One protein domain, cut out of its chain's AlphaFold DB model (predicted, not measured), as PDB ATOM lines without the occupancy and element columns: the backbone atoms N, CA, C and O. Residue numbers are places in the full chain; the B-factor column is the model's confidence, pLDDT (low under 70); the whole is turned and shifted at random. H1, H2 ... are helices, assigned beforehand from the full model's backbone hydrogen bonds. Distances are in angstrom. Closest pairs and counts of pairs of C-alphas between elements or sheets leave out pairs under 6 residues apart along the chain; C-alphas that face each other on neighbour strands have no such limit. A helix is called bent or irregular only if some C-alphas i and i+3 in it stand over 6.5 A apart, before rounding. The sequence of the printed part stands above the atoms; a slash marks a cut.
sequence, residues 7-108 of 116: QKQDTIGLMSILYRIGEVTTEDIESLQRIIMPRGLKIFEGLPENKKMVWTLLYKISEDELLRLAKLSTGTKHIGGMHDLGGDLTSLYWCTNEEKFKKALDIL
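Overview. This is residues 7 to 108 of the 116 residues of an uncharacterized protein of Candidatus Magasanikbacteria bacterium RIFOXYC2_FULL_42_28 (UniProt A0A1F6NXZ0). Look for a compact cluster of mostly crossed helices: H4 and H6 cross in the middle, H2 on H4 and H3 on H6 make one end, and H5 runs between the long H1 on one side and H7 on the other. Residues 75 to 80 stick out. The printed part has 102 residues with seven named helices, H1 to H7 in order, and no named strand, class all helix; its radius of gyration of the C-alphas is 13.1 A and its spans are 38 by 29 by 23 A.

Arrangement. Start at H1, residues 7 to 23: with residues 20 to 21 alone it touches residues 53 to 57 of H4, residues 49 to 60, the closest C-alphas being Ile 21 and Leu 57, 6.2 A. With residues 10 to 17 alone H1 touches H5, residues 63 to 75, closest at C-alphas 14 and 69, 6.6 A. H2, residues 26 to 35, touches H4, closest at C-alphas 29 and 56, 5.8 A. H3, residues 38 to 45, touches residues 94 to 96 alone of H6, residues 82 to 96, closest at C-alphas 40 and 95, 4.4 A. With residues 88 to 92 alone H6 touches H4, closest at C-alphas 92 and 55, 6.4 A, at a steep tilt of 67 degrees, only just short of about perpendicular. H5, touching with residues 70 to 74 alone, forms a helical hairpin with H6, closest at C-alphas 73 and 82, 5.2 A. H7, residues 98 to 108, touches H5, closest at C-alphas 104 and 67, 5.8 A. Every O i to N i+4 pair is within hydrogen-bond range in H4, H5, H6 and H7; H1 has 9 of 13, H2 5 of 6, H3 3 of 4.

Along the chain. Find C-alpha 7 at (44.226, -30.347, -43.627); H1 runs 25.7 A from there, irregular but only just, with C-alphas 19 and 22 6.52 A apart. H6 spans 20.7 A; H7 ends at C-alpha 108, (37.404, -14.544, -43.984).

Size, cuts and confidence. The farthest C-alphas, Lys 8 and Pro 38, are 39.7 A apart. The printed part has no cut and no long link. Its mean pLDDT is 71.4, with residues 70 to 87 among those under 70.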
ATOM      1  N   GLN A   7      44.972 -30.274 -42.365       52.16
ATOM      2  CA  GLN A   7      44.226 -30.347 -43.627       52.16
ATOM      3  C   GLN A   7      43.353 -31.608 -43.797       52.16
ATOM      4  O   GLN A   7      42.291 -31.546 -44.422       52.16
ATOM      5  N   LYS A   8      43.760 -32.767 -43.258       54.22
ATOM      6  CA  LYS A   8      42.965 -34.008 -43.327       54.22
ATOM      7  C   LYS A   8      41.728 -33.936 -42.436       54.22
ATOM      8  O   LYS A   8      40.679 -34.435 -42.830       54.22
ATOM      9  N   GLN A   9      41.833 -33.300 -41.269       57.62
ATOM     10  CA  GLN A   9      40.696 -33.079 -40.369       57.62
ATOM     11  C   GLN A   9      39.675 -32.118 -40.980       57.62
ATOM     12  O   GLN A   9      38.480 -32.412 -40.969       57.62
ATOM     13  N   ASP A  10      40.147 -31.041 -41.607       57.16
ATOM     14  CA  ASP A  10      39.275 -30.070 -42.270       57.16
ATOM     15  C   ASP A  10      38.513 -30.684 -43.461       57.16
ATOM     16  O   ASP A  10      37.324 -30.428 -43.658       57.16
ATOM     17  N   THR A  11      39.163 -31.576 -44.216       58.72
ATOM     18  CA  THR A  11      38.537 -32.291 -45.345       58.72
ATOM     19  C   THR A  11      37.460 -33.282 -44.882       58.72
ATOM     20  O   THR A  11      36.417 -33.411 -45.526       58.72
ATOM     21  N   ILE A  12      37.673 -33.967 -43.750       62.19
ATOM     22  CA  ILE A  12      36.680 -34.877 -43.150       62.19
ATOM     23  C   ILE A  12      35.454 -34.088 -42.662       62.19
ATOM     24  O   ILE A  12      34.320 -34.502 -42.909       62.19
ATOM     25  N   GLY A  13      35.674 -32.923 -42.044       63.59
ATOM     26  CA  GLY A  13      34.600 -32.004 -41.661       63.59
ATOM     27  C   GLY A  13      33.766 -31.542 -42.861       63.59
ATOM     28  O   GLY A  13      32.539 -31.556 -42.802       63.59
ATOM     29  N   LEU A  14      34.409 -31.228 -43.987       64.44
ATOM     30  CA  LEU A  14      33.733 -30.788 -45.211       64.44
ATOM     31  C   LEU A  14      32.845 -31.878 -45.823       64.44
ATOM     32  O   LEU A  14      31.693 -31.622 -46.171       64.44
ATOM     33  N   MET A  15      33.363 -33.106 -45.904       66.19
ATOM     34  CA  MET A  15      32.580 -34.246 -46.378       66.19
ATOM     35  C   MET A  15      31.368 -34.480 -45.479       66.19
ATOM     36  O   MET A  15      30.278 -34.700 -45.992       66.19
ATOM     37  N   SER A  16      31.519 -34.342 -44.158       71.56
ATOM     38  CA  SER A  16      30.400 -34.497 -43.225       71.56
ATOM     39  C   SER A  16      29.276 -33.480 -43.456       71.56
ATOM     40  O   SER A  16      28.111 -33.850 -43.369       71.56
ATOM     41  N   ILE A  17      29.601 -32.235 -43.829       71.38
ATOM     42  CA  ILE A  17      28.587 -31.222 -44.150       71.38
ATOM     43  C   ILE A  17      27.928 -31.537 -45.497       71.38
ATOM     44  O   ILE A  17      26.707 -31.529 -45.588       71.38
ATOM     45  N   LEU A  18      28.701 -31.889 -46.529       69.88
ATOM     46  CA  LEU A  18      28.137 -32.225 -47.843       69.88
ATOM     47  C   LEU A  18      27.293 -33.511 -47.823       69.88
ATOM     48  O   LEU A  18      26.318 -33.605 -48.565       69.88
ATOM     49  N   TYR A  19      27.590 -34.474 -46.947       79.81
ATOM     50  CA  TYR A  19      26.739 -35.655 -46.754       79.81
ATOM     51  C   TYR A  19      25.352 -35.312 -46.189       79.81
ATOM     52  O   TYR A  19      24.409 -36.069 -46.407       79.81
ATOM     53  N   ARG A  20      25.191 -34.142 -45.557       82.88
ATOM     54  CA  ARG A  20      23.900 -33.651 -45.052       82.88
ATOM     55  C   ARG A  20      23.012 -33.048 -46.138       82.88
ATOM     56  O   ARG A  20      21.883 -32.669 -45.855       82.88
ATOM     57  N   ILE A  21      23.459 -33.010 -47.399       83.19
ATOM     58  CA  ILE A  21      22.593 -32.652 -48.535       83.19
ATOM     59  C   ILE A  21      21.357 -33.563 -48.582       83.19
ATOM     60  O   ILE A  21      20.267 -33.088 -48.882       83.19
ATOM     61  N   GLY A  22      21.504 -34.850 -48.240       83.00
ATOM     62  CA  GLY A  22      20.378 -35.789 -48.172       83.00
ATOM     63  C   GLY A  22      19.377 -35.510 -47.043       83.00
ATOM     64  O   GLY A  22      18.305 -36.102 -47.037       83.00
ATOM     65  N   GLU A  23      19.710 -34.621 -46.100       89.25
ATOM     66  CA  GLU A  23      18.826 -34.180 -45.011       89.25
ATOM     67  C   GLU A  23      17.990 -32.950 -45.400       89.25
ATOM     68  O   GLU A  23      17.143 -32.517 -44.621       89.25
ATOM     69  N   VAL A  24      18.240 -32.358 -46.575       88.81
ATOM     70  CA  VAL A  24      17.470 -31.215 -47.072       88.81
ATOM     71  C   VAL A  24      16.098 -31.696 -47.530       88.81
ATOM     72  O   VAL A  24      15.988 -32.482 -48.472       88.81
ATOM     73  N   THR A  25      15.047 -31.207 -46.876       92.88
ATOM     74  CA  THR A  25      13.661 -31.520 -47.228       92.88
ATOM     75  C   THR A  25      13.079 -30.481 -48.182       92.88
ATOM     76  O   THR A  25      13.606 -29.380 -48.364       92.88
ATOM     77  N   THR A  26      11.934 -30.801 -48.781       92.56
ATOM     78  CA  THR A  26      11.162 -29.831 -49.569       92.56
ATOM     79  C   THR A  26      10.738 -28.623 -48.727       92.56
ATOM     80  O   THR A  26      10.791 -27.496 -49.208       92.56
ATOM     81  N   GLU A  27      10.391 -28.825 -47.453       93.94
ATOM     82  CA  GLU A  27       9.990 -27.734 -46.552       93.94
ATOM     83  C   GLU A  27      11.146 -26.767 -46.281       93.94
ATOM     84  O   GLU A  27      10.930 -25.566 -46.107       93.94
ATOM     85  N   ASP A  28      12.381 -27.268 -46.275       92.00
ATOM     86  CA  ASP A  28      13.573 -26.435 -46.152       92.00
ATOM     87  C   ASP A  28      13.761 -25.537 -47.377       92.00
ATOM     88  O   ASP A  28      14.041 -24.344 -47.240       92.00
ATOM     89  N   ILE A  29      13.571 -26.105 -48.572       90.75
ATOM     90  CA  ILE A  29      13.652 -25.378 -49.845       90.75
ATOM     91  C   ILE A  29      12.586 -24.279 -49.874       90.75
ATOM     92  O   ILE A  29      12.893 -23.125 -50.170       90.75
ATOM     93  N   GLU A  30      11.347 -24.605 -49.504       92.44
ATOM     94  CA  GLU A  30      10.259 -23.628 -49.414       92.44
ATOM     95  C   GLU A  30      10.535 -22.542 -48.369       92.44
ATOM     96  O   GLU A  30      10.238 -21.365 -48.584       92.44
ATOM     97  N   SER A  31      11.118 -22.916 -47.228       89.94
ATOM     98  CA  SER A  31      11.495 -21.966 -46.179       89.94
ATOM     99  C   SER A  31      12.538 -20.975 -46.687       89.94
ATOM    100  O   SER A  31      12.402 -19.775 -46.447       89.94
ATOM    101  N   LEU A  32      13.524 -21.452 -47.451       87.75
ATOM    102  CA  LEU A  32      14.507 -20.601 -48.109       87.75
ATOM    103  C   LEU A  32      13.859 -19.693 -49.175       87.75
ATOM    104  O   LEU A  32      14.146 -18.498 -49.228       87.75
ATOM    105  N   GLN A  33      12.931 -20.204 -49.987       88.56
ATOM    106  CA  GLN A  33      12.225 -19.398 -50.997       88.56
ATOM    107  C   GLN A  33      11.465 -18.208 -50.395       88.56
ATOM    108  O   GLN A  33      11.407 -17.147 -51.012       88.56
ATOM    109  N   ARG A  34      10.915 -18.357 -49.182       87.56
ATOM    110  CA  ARG A  34      10.154 -17.294 -48.493       87.56
ATOM    111  C   ARG A  34      11.016 -16.128 -48.012       87.56
ATOM    112  O   ARG A  34      10.482 -15.050 -47.769       87.56
ATOM    113  N   ILE A  35      12.318 -16.341 -47.841       83.38
ATOM    114  CA  ILE A  35      13.254 -15.336 -47.313       83.38
ATOM    115  C   ILE A  35      14.218 -14.802 -48.375       83.38
ATOM    116  O   ILE A  35      14.863 -13.777 -48.156       83.38
ATOM    117  N   ILE A  36      14.328 -15.486 -49.518       81.75
ATOM    118  CA  ILE A  36      15.104 -15.006 -50.653       81.75
ATOM    119  C   ILE A  36      14.449 -13.732 -51.212       81.75
ATOM    120  O   ILE A  36      13.243 -13.663 -51.446       81.75
ATOM    121  N   MET A  37      15.265 -12.717 -51.502       78.69
ATOM    122  CA  MET A  37      14.824 -11.507 -52.194       78.69
ATOM    123  C   MET A  37      14.240 -11.841 -53.579       78.69
ATOM    124  O   MET A  37      14.809 -12.677 -54.277       78.69
ATOM    125  N   PRO A  38      13.220 -11.124 -54.088       78.31
ATOM    126  CA  PRO A  38      12.564 -11.457 -55.362       78.31
ATOM    127  C   PRO A  38      13.511 -11.656 -56.560       78.31
ATOM    128  O   PRO A  38      13.310 -12.542 -57.389       78.31
ATOM    129  N   ARG A  39      14.591 -10.863 -56.641       74.12
ATOM    130  CA  ARG A  39      15.625 -11.011 -57.679       74.12
ATOM    131  C   ARG A  39      16.416 -12.314 -57.535       74.12
ATOM    132  O   ARG A  39      16.727 -12.943 -58.541       74.12
ATOM    133  N   GLY A  40      16.732 -12.698 -56.302       78.62
ATOM    134  CA  GLY A  40      17.382 -13.963 -55.988       78.62
ATOM    135  C   GLY A  40      16.456 -15.159 -56.175       78.62
ATOM    136  O   GLY A  40      16.918 -16.218 -56.581       78.62
ATOM    137  N   LEU A  41      15.147 -14.982 -55.963       83.44
ATOM    138  CA  LEU A  41      14.170 -16.068 -56.055       83.44
ATOM    139  C   LEU A  41      14.090 -16.576 -57.489       83.44
ATOM    140  O   LEU A  41      14.182 -17.773 -57.722       83.44
ATOM    141  N   LYS A  42      14.059 -15.658 -58.459       81.50
ATOM    142  CA  LYS A  42      14.088 -16.002 -59.884       81.50
ATOM    143  C   LYS A  42      15.345 -16.785 -60.283       81.50
ATOM    144  O   LYS A  42      15.278 -17.656 -61.145       81.50
ATOM    145  N   ILE A  43      16.493 -16.462 -59.682       83.56
ATOM    146  CA  ILE A  43      17.741 -17.206 -59.903       83.56
ATOM    147  C   ILE A  43      17.604 -18.598 -59.291       83.56
ATOM    148  O   ILE A  43      17.805 -19.586 -59.988       83.56
ATOM    149  N   PHE A  44      17.208 -18.660 -58.019       85.31
ATOM    150  CA  PHE A  44      17.043 -19.890 -57.260       85.31
ATOM    151  C   PHE A  44      16.070 -20.867 -57.929       85.31
ATOM    152  O   PHE A  44      16.384 -22.042 -58.078       85.31
ATOM    153  N   GLU A  45      14.916 -20.393 -58.401       88.06
ATOM    154  CA  GLU A  45      13.916 -21.199 -59.107       88.06
ATOM    155  C   GLU A  45      14.459 -21.824 -60.397       88.06
ATOM    156  O   GLU A  45      14.110 -22.965 -60.709       88.06
ATOM    157  N   GLY A  46      15.346 -21.110 -61.100       85.94
ATOM    158  CA  GLY A  46      16.014 -21.573 -62.316       85.94
ATOM    159  C   GLY A  46      17.190 -22.527 -62.084       85.94
ATOM    160  O   GLY A  46      17.741 -23.046 -63.053       85.94
ATOM    161  N   LEU A  47      17.590 -22.768 -60.830       85.50
ATOM    162  CA  LEU A  47      18.670 -23.699 -60.517       85.50
ATOM    163  C   LEU A  47      18.229 -25.165 -60.689       85.50
ATOM    164  O   LEU A  47      17.084 -25.514 -60.386       85.50
ATOM    165  N   PRO A  48      19.157 -26.053 -61.088       88.06
ATOM    166  CA  PRO A  48      18.988 -27.495 -60.943       88.06
ATOM    167  C   PRO A  48      18.703 -27.907 -59.490       88.06
ATOM    168  O   PRO A  48      19.171 -27.261 -58.551       88.06
ATOM    169  N   GLU A  49      17.988 -29.017 -59.293       87.31
ATOM    170  CA  GLU A  49      17.553 -29.474 -57.962       87.31
ATOM    171  C   GLU A  49      18.720 -29.664 -56.986       87.31
ATOM    172  O   GLU A  49      18.700 -29.164 -55.865       87.31
ATOM    173  N   ASN A  50      19.808 -30.289 -57.437       83.25
ATOM    174  CA  ASN A  50      21.008 -30.469 -56.622       83.25
ATOM    175  C   ASN A  50      21.610 -29.135 -56.153       83.25
ATOM    176  O   ASN A  50      22.112 -29.051 -55.036       83.25
ATOM    177  N   LYS A  51      21.530 -28.082 -56.973       82.44
ATOM    178  CA  LYS A  51      21.991 -26.740 -56.603       82.44
ATOM    179  C   LYS A  51      21.049 -26.074 -55.600       82.44
ATOM    180  O   LYS A  51      21.538 -25.478 -54.644       82.44
ATOM    181  N   LYS A  52      19.730 -26.248 -55.742       87.00
ATOM    182  CA  LYS A  52      18.748 -25.800 -54.736       87.00
ATOM    183  C   LYS A  52      18.996 -26.455 -53.382       87.00
ATOM    184  O   LYS A  52      19.003 -25.758 -52.369       87.00
ATOM    185  N   MET A  53      19.275 -27.760 -53.362       87.81
ATOM    186  CA  MET A  53      19.607 -28.474 -52.128       87.81
ATOM    187  C   MET A  53      20.894 -27.949 -51.488       87.81
ATOM    188  O   MET A  53      20.912 -27.689 -50.290       87.81
ATOM    189  N   VAL A  54      21.958 -27.736 -52.275       83.81
ATOM    190  CA  VAL A  54      23.219 -27.166 -51.769       83.81
ATOM    191  C   VAL A  54      22.982 -25.789 -51.158       83.81
ATOM    192  O   VAL A  54      23.382 -25.550 -50.027       83.81
ATOM    193  N   TRP A  55      22.282 -24.896 -51.856       85.44
ATOM    194  CA  TRP A  55      21.980 -23.554 -51.349       85.44
ATOM    195  C   TRP A  55      21.136 -23.587 -50.071       85.44
ATOM    196  O   TRP A  55      21.385 -22.827 -49.137       85.44
ATOM    197  N   THR A  56      20.174 -24.504 -50.009       88.44
ATOM    198  CA  THR A  56      19.326 -24.710 -48.831       88.44
ATOM    199  C   THR A  56      20.128 -25.238 -47.647       88.44
ATOM    200  O   THR A  56      19.996 -24.723 -46.539       88.44
ATOM    201  N   LEU A  57      21.025 -26.200 -47.871       87.12
ATOM    202  CA  LEU A  57      21.948 -26.680 -46.847       87.12
ATOM    203  C   LEU A  57      22.843 -25.546 -46.338       87.12
ATOM    204  O   LEU A  57      22.945 -25.354 -45.132       87.12
ATOM    205  N   LEU A  58      23.447 -24.778 -47.248       81.56
ATOM    206  CA  LEU A  58      24.306 -23.641 -46.910       81.56
ATOM    207  C   LEU A  58      23.573 -22.587 -46.066       81.56
ATOM    208  O   LEU A  58      24.189 -21.960 -45.211       81.56
ATOM    209  N   TYR A  59      22.265 -22.418 -46.264       83.69
ATOM    210  CA  TYR A  59      21.439 -21.552 -45.424       83.69
ATOM    211  C   TYR A  59      21.125 -22.158 -44.042       83.69
ATOM    212  O   TYR A  59      20.994 -21.429 -43.057       83.69
ATOM    213  N   LYS A  60      20.974 -23.486 -43.964       85.19
ATOM    214  CA  LYS A  60      20.571 -24.211 -42.748       85.19
ATOM    215  C   LYS A  60      21.701 -24.485 -41.763       85.19
ATOM    216  O   LYS A  60      21.432 -24.637 -40.572       85.19
ATOM    217  N   ILE A  61      22.926 -24.639 -42.250       81.75
ATOM    218  CA  ILE A  61      24.080 -24.912 -41.391       81.75
ATOM    219  C   ILE A  61      24.400 -23.716 -40.491       81.75
ATOM    220  O   ILE A  61      24.012 -22.576 -40.755       81.75
ATOM    221  N   SER A  62      25.103 -23.985 -39.395       80.50
ATOM    222  CA  SER A  62      25.535 -22.940 -38.470       80.50
ATOM    223  C   SER A  62      26.545 -21.986 -39.118       80.50
ATOM    224  O   SER A  62      27.250 -22.340 -40.064       80.50
ATOM    225  N   GLU A  63      26.649 -20.773 -38.574       72.12
ATOM    226  CA  GLU A  63      27.635 -19.778 -39.015       72.12
ATOM    227  C   GLU A  63      29.071 -20.325 -38.917       72.12
ATOM    228  O   GLU A  63      29.861 -20.144 -39.840       72.12
ATOM    229  N   ASP A  64      29.383 -21.100 -37.873       74.69
ATOM    230  CA  ASP A  64      30.683 -21.762 -37.706       74.69
ATOM    231  C   ASP A  64      30.979 -22.784 -38.815       74.69
ATOM    232  O   ASP A  64      32.108 -22.879 -39.306       74.69
ATOM    233  N   GLU A  65      29.981 -23.566 -39.226       77.81
ATOM    234  CA  GLU A  65      30.111 -24.519 -40.334       77.81
ATOM    235  C   GLU A  65      30.278 -23.796 -41.672       77.81
ATOM    236  O   GLU A  65      31.115 -24.188 -42.489       77.81
ATOM    237  N   LEU A  66      29.535 -22.705 -41.869       73.75
ATOM    238  CA  LEU A  66      29.636 -21.848 -43.044       73.75
ATOM    239  C   LEU A  66      31.035 -21.226 -43.165       73.75
ATOM    240  O   LEU A  66      31.644 -21.262 -44.233       73.75
ATOM    241  N   LEU A  67      31.581 -20.722 -42.056       70.06
ATOM    242  CA  LEU A  67      32.932 -20.166 -41.964       70.06
ATOM    243  C   LEU A  67      34.010 -21.200 -42.289       70.06
ATOM    244  O   LEU A  67      34.952 -20.914 -43.034       70.06
ATOM    245  N   ARG A  68      33.866 -22.422 -41.763       73.25
ATOM    246  CA  ARG A  68      34.778 -23.534 -42.066       73.25
ATOM    247  C   ARG A  68      34.747 -23.887 -43.551       73.25
ATOM    248  O   ARG A  68      35.810 -24.022 -44.154       73.25
ATOM    249  N   LEU A  69      33.558 -23.979 -44.153       72.12
ATOM    250  CA  LEU A  69      33.407 -24.214 -45.593       72.12
ATOM    251  C   LEU A  69      34.063 -23.108 -46.418       72.12
ATOM    252  O   LEU A  69      34.816 -23.384 -47.351       72.12
ATOM    253  N   ALA A  70      33.807 -21.857 -46.053       67.69
ATOM    254  CA  ALA A  70      34.286 -20.716 -46.805       67.69
ATOM    255  C   ALA A  70      35.820 -20.598 -46.750       67.69
ATOM    256  O   ALA A  70      36.447 -20.448 -47.801       67.69
ATOM    257  N   LYS A  71      36.442 -20.798 -45.577       65.69
ATOM    258  CA  LYS A  71      37.910 -20.820 -45.405       65.69
ATOM    259  C   LYS A  71      38.584 -21.895 -46.260       65.69
ATOM    260  O   LYS A  71      39.677 -21.686 -46.782       65.69
ATOM    261  N   LEU A  72      37.932 -23.043 -46.416       63.22
ATOM    262  CA  LEU A  72      38.443 -24.131 -47.247       63.22
ATOM    263  C   LEU A  72      38.276 -23.824 -48.735       63.22
ATOM    264  O   LEU A  72      39.225 -23.994 -49.496       63.22
ATOM    265  N   SER A  73      37.121 -23.283 -49.131       61.06
ATOM    266  CA  SER A  73      36.847 -22.922 -50.526       61.06
ATOM    267  C   SER A  73      37.771 -21.824 -51.071       61.06
ATOM    268  O   SER A  73      38.114 -21.845 -52.252       61.06
ATOM    269  N   THR A  74      38.223 -20.897 -50.215       55.06
ATOM    270  CA  THR A  74      39.146 -19.810 -50.582       55.06
ATOM    271  C   THR A  74      40.622 -20.184 -50.398       55.06
ATOM    272  O   THR A  74      41.483 -19.620 -51.073       55.06
ATOM    273  N   GLY A  75      40.929 -21.149 -49.522       49.12
ATOM    274  CA  GLY A  75      42.294 -21.590 -49.212       49.12
ATOM    275  C   GLY A  75      42.879 -22.627 -50.176       49.12
ATOM    276  O   GLY A  75      44.101 -22.719 -50.317       49.12
ATOM    277  N   THR A  76      42.050 -23.404 -50.877       45.19
ATOM    278  CA  THR A  76      42.532 -24.410 -51.833       45.19
ATOM    279  C   THR A  76      42.538 -23.866 -53.257       45.19
ATOM    280  O   THR A  76      41.508 -23.806 -53.930       45.19
ATOM    281  N   LYS A  77      43.727 -23.524 -53.762       39.75
ATOM    282  CA  LYS A  77      43.959 -23.356 -55.201       39.75
ATOM    283  C   LYS A  77      43.645 -24.687 -55.899       39.75
ATOM    284  O   LYS A  77      44.454 -25.604 -55.850       39.75
ATOM    285  N   HIS A  78      42.490 -24.777 -56.551       40.28
ATOM    286  CA  HIS A  78      42.142 -25.834 -57.513       40.28
ATOM    287  C   HIS A  78      41.792 -27.223 -56.959       40.28
ATOM    288  O   HIS A  78      42.371 -28.226 -57.366       40.28
ATOM    289  N   ILE A  79      40.738 -27.315 -56.145       40.84
ATOM    290  CA  ILE A  79      39.938 -28.548 -56.105       40.84
ATOM    291  C   ILE A  79      38.664 -28.279 -56.908       40.84
ATOM    292  O   ILE A  79      37.870 -27.418 -56.537       40.84
ATOM    293  N   GLY A  80      38.494 -28.984 -58.030       40.34
ATOM    294  CA  GLY A  80      37.495 -28.727 -59.084       40.34
ATOM    295  C   GLY A  80      36.011 -28.801 -58.693       40.34
ATOM    296  O   GLY A  80      35.173 -28.719 -59.574       40.34
ATOM    297  N   GLY A  81      35.677 -28.928 -57.406       50.38
ATOM    298  CA  GLY A  81      34.314 -28.766 -56.880       50.38
ATOM    299  C   GLY A  81      34.170 -27.638 -55.848       50.38
ATOM    300  O   GLY A  81      33.059 -27.230 -55.531       50.38
ATOM    301  N   MET A  82      35.280 -27.094 -55.327       50.38
ATOM    302  CA  MET A  82      35.245 -26.033 -54.310       50.38
ATOM    303  C   MET A  82      35.026 -24.641 -54.908       50.38
ATOM    304  O   MET A  82      34.471 -23.778 -54.234       50.38
ATOM    305  N   HIS A  83      35.396 -24.433 -56.178       51.81
ATOM    306  CA  HIS A  83      35.058 -23.207 -56.909       51.81
ATOM    307  C   HIS A  83      33.535 -23.038 -57.021       51.81
ATOM    308  O   HIS A  83      33.013 -21.951 -56.784       51.81
ATOM    309  N   ASP A  84      32.824 -24.132 -57.303       63.88
ATOM    310  CA  ASP A  84      31.366 -24.132 -57.428       63.88
ATOM    311  C   ASP A  84      30.681 -23.838 -56.090       63.88
ATOM    312  O   ASP A  84      29.708 -23.093 -56.064       63.88
ATOM    313  N   LEU A  85      31.225 -24.351 -54.978       64.06
ATOM    314  CA  LEU A  85      30.738 -24.044 -53.629       64.06
ATOM    315  C   LEU A  85      30.991 -22.584 -53.241       64.06
ATOM    316  O   LEU A  85      30.108 -21.949 -52.676       64.06
ATOM    317  N   GLY A  86      32.161 -22.026 -53.571       63.53
ATOM    318  CA  GLY A  86      32.447 -20.603 -53.366       63.53
ATOM    319  C   GLY A  86      31.507 -19.698 -54.174       63.53
ATOM    320  O   GLY A  86      31.017 -18.687 -53.663       63.53
ATOM    321  N   GLY A  87      31.195 -20.093 -55.412       65.62
ATOM    322  CA  GLY A  87      30.201 -19.425 -56.254       65.62
ATOM    323  C   GLY A  87      28.776 -19.537 -55.703       65.62
ATOM    324  O   GLY A  87      28.057 -18.538 -55.674       65.62
ATOM    325  N   ASP A  88      28.383 -20.716 -55.215       70.94
ATOM    326  CA  ASP A  88      27.075 -20.964 -54.593       70.94
ATOM    327  C   ASP A  88      26.913 -20.162 -53.289       70.94
ATOM    328  O   ASP A  88      25.892 -19.505 -53.099       70.94
ATOM    329  N   LEU A  89      27.944 -20.126 -52.438       68.50
ATOM    330  CA  LEU A  89      28.005 -19.308 -51.218       68.50
ATOM    331  C   LEU A  89      27.843 -17.818 -51.524       68.50
ATOM    332  O   LEU A  89      27.020 -17.132 -50.918       68.50
ATOM    333  N   THR A  90      28.604 -17.324 -52.501       65.94
ATOM    334  CA  THR A  90      28.530 -15.925 -52.936       65.94
ATOM    335  C   THR A  90      27.149 -15.609 -53.502       65.94
ATOM    336  O   THR A  90      26.579 -14.561 -53.225       65.94
ATOM    337  N   SER A  91      26.566 -16.514 -54.280       71.38
ATOM    338  CA  SER A  91      25.250 -16.293 -54.878       71.38
ATOM    339  C   SER A  91      24.133 -16.323 -53.829       71.38
ATOM    340  O   SER A  91      23.241 -15.477 -53.872       71.38
ATOM    341  N   LEU A  92      24.216 -17.220 -52.840       71.31
ATOM    342  CA  LEU A  92      23.303 -17.270 -51.699       71.31
ATOM    343  C   LEU A  92      23.340 -15.961 -50.893       71.31
ATOM    344  O   LEU A  92      22.282 -15.437 -50.538       71.31
ATOM    345  N   TYR A  93      24.532 -15.395 -50.676       69.00
ATOM    346  CA  TYR A  93      24.727 -14.093 -50.030       69.00
ATOM    347  C   TYR A  93      23.954 -12.969 -50.709       69.00
ATOM    348  O   TYR A  93      23.180 -12.263 -50.064       69.00
ATOM    349  N   TRP A  94      24.111 -12.849 -52.028       64.44
ATOM    350  CA  TRP A  94      23.410 -11.835 -52.813       64.44
ATOM    351  C   TRP A  94      21.881 -11.980 -52.752       64.44
ATOM    352  O   TRP A  94      21.168 -11.041 -53.105       64.44
ATOM    353  N   CYS A  95      21.370 -13.142 -52.323       70.31
ATOM    354  CA  CYS A  95      19.957 -13.490 -52.405       70.31
ATOM    355  C   CYS A  95      19.211 -13.542 -51.057       70.31
ATOM    356  O   CYS A  95      17.990 -13.420 -51.090       70.31
ATOM    357  N   THR A  96      19.869 -13.733 -49.900       68.06
ATOM    358  CA  THR A  96      19.193 -14.208 -48.658       68.06
ATOM    359  C   THR A  96      19.342 -13.357 -47.394       68.06
ATOM    360  O   THR A  96      18.851 -13.791 -46.354       68.06
ATOM    361  N   ASN A  97      19.904 -12.144 -47.493       63.50
ATOM    362  CA  ASN A  97      20.114 -11.145 -46.424       63.50
ATOM    363  C   ASN A  97      21.592 -11.003 -45.999       63.50
ATOM    364  O   ASN A  97      22.289 -11.965 -45.684       63.50
ATOM    365  N   GLU A  98      22.045  -9.752 -46.008       56.31
ATOM    366  CA  GLU A  98      23.443  -9.319 -46.003       56.31
ATOM    367  C   GLU A  98      24.146  -9.563 -44.649       56.31
ATOM    368  O   GLU A  98      25.347  -9.802 -44.623       56.31
ATOM    369  N   GLU A  99      23.418  -9.540 -43.522       60.00
ATOM    370  CA  GLU A  99      24.012  -9.490 -42.171       60.00
ATOM    371  C   GLU A  99      24.684 -10.786 -41.692       60.00
ATOM    372  O   GLU A  99      25.789 -10.731 -41.150       60.00
ATOM    373  N   LYS A 100      24.052 -11.958 -41.876       57.94
ATOM    374  CA  LYS A 100      24.651 -13.248 -41.465       57.94
ATOM    375  C   LYS A 100      25.922 -13.555 -42.257       57.94
ATOM    376  O   LYS A 100      26.848 -14.168 -41.738       57.94
ATOM    377  N   PHE A 101      25.969 -13.123 -43.512       55.81
ATOM    378  CA  PHE A 101      27.097 -13.399 -44.391       55.81
ATOM    379  C   PHE A 101      28.171 -12.308 -44.350       55.81
ATOM    380  O   PHE A 101      29.337 -12.642 -44.509       55.81
ATOM    381  N   LYS A 102      27.828 -11.036 -44.081       55.50
ATOM    382  CA  LYS A 102      28.812  -9.981 -43.768       55.50
ATOM    383  C   LYS A 102      29.712 -10.412 -42.618       55.50
ATOM    384  O   LYS A 102      30.923 -10.384 -42.773       55.50
ATOM    385  N   LYS A 103      29.134 -10.939 -41.533       58.75
ATOM    386  CA  LYS A 103      29.912 -11.513 -40.422       58.75
ATOM    387  C   LYS A 103      30.814 -12.656 -40.875       58.75
ATOM    388  O   LYS A 103      31.991 -12.680 -40.527       58.75
ATOM    389  N   ALA A 104      30.291 -13.564 -41.701       55.25
ATOM    390  CA  ALA A 104      31.086 -14.663 -42.231       55.25
ATOM    391  C   ALA A 104      32.250 -14.176 -43.123       55.25
ATOM    392  O   ALA A 104      33.360 -14.686 -43.017       55.25
ATOM    393  N   LEU A 105      32.029 -13.167 -43.971       52.69
ATOM    394  CA  LEU A 105      33.045 -12.576 -44.848       52.69
ATOM    395  C   LEU A 105      34.074 -11.722 -44.105       52.69
ATOM    396  O   LEU A 105      35.255 -11.840 -44.420       52.69
ATOM    397  N   ASP A 106      33.666 -10.921 -43.121       57.78
ATOM    398  CA  ASP A 106      34.570 -10.105 -42.295       57.78
ATOM    399  C   ASP A 106      35.591 -10.991 -41.559       57.78
ATOM    400  O   ASP A 106      36.753 -10.630 -41.392       57.78
ATOM    401  N   ILE A 107      35.186 -12.209 -41.185       52.56
ATOM    402  CA  ILE A 107      36.067 -13.218 -40.581       52.56
ATOM    403  C   ILE A 107      37.020 -13.850 -41.618       52.56
ATOM    404  O   ILE A 107      38.124 -14.272 -41.271       52.56
ATOM    405  N   LEU A 108      36.621 -13.932 -42.894       44.06
ATOM    406  CA  LEU A 108      37.404 -14.544 -43.984       44.06
ATOM    407  C   LEU A 108      38.318 -13.558 -44.713       44.06
ATOM    408  O   LEU A 108      39.260 -13.969 -45.391       44.06
TER     409      LEU A 108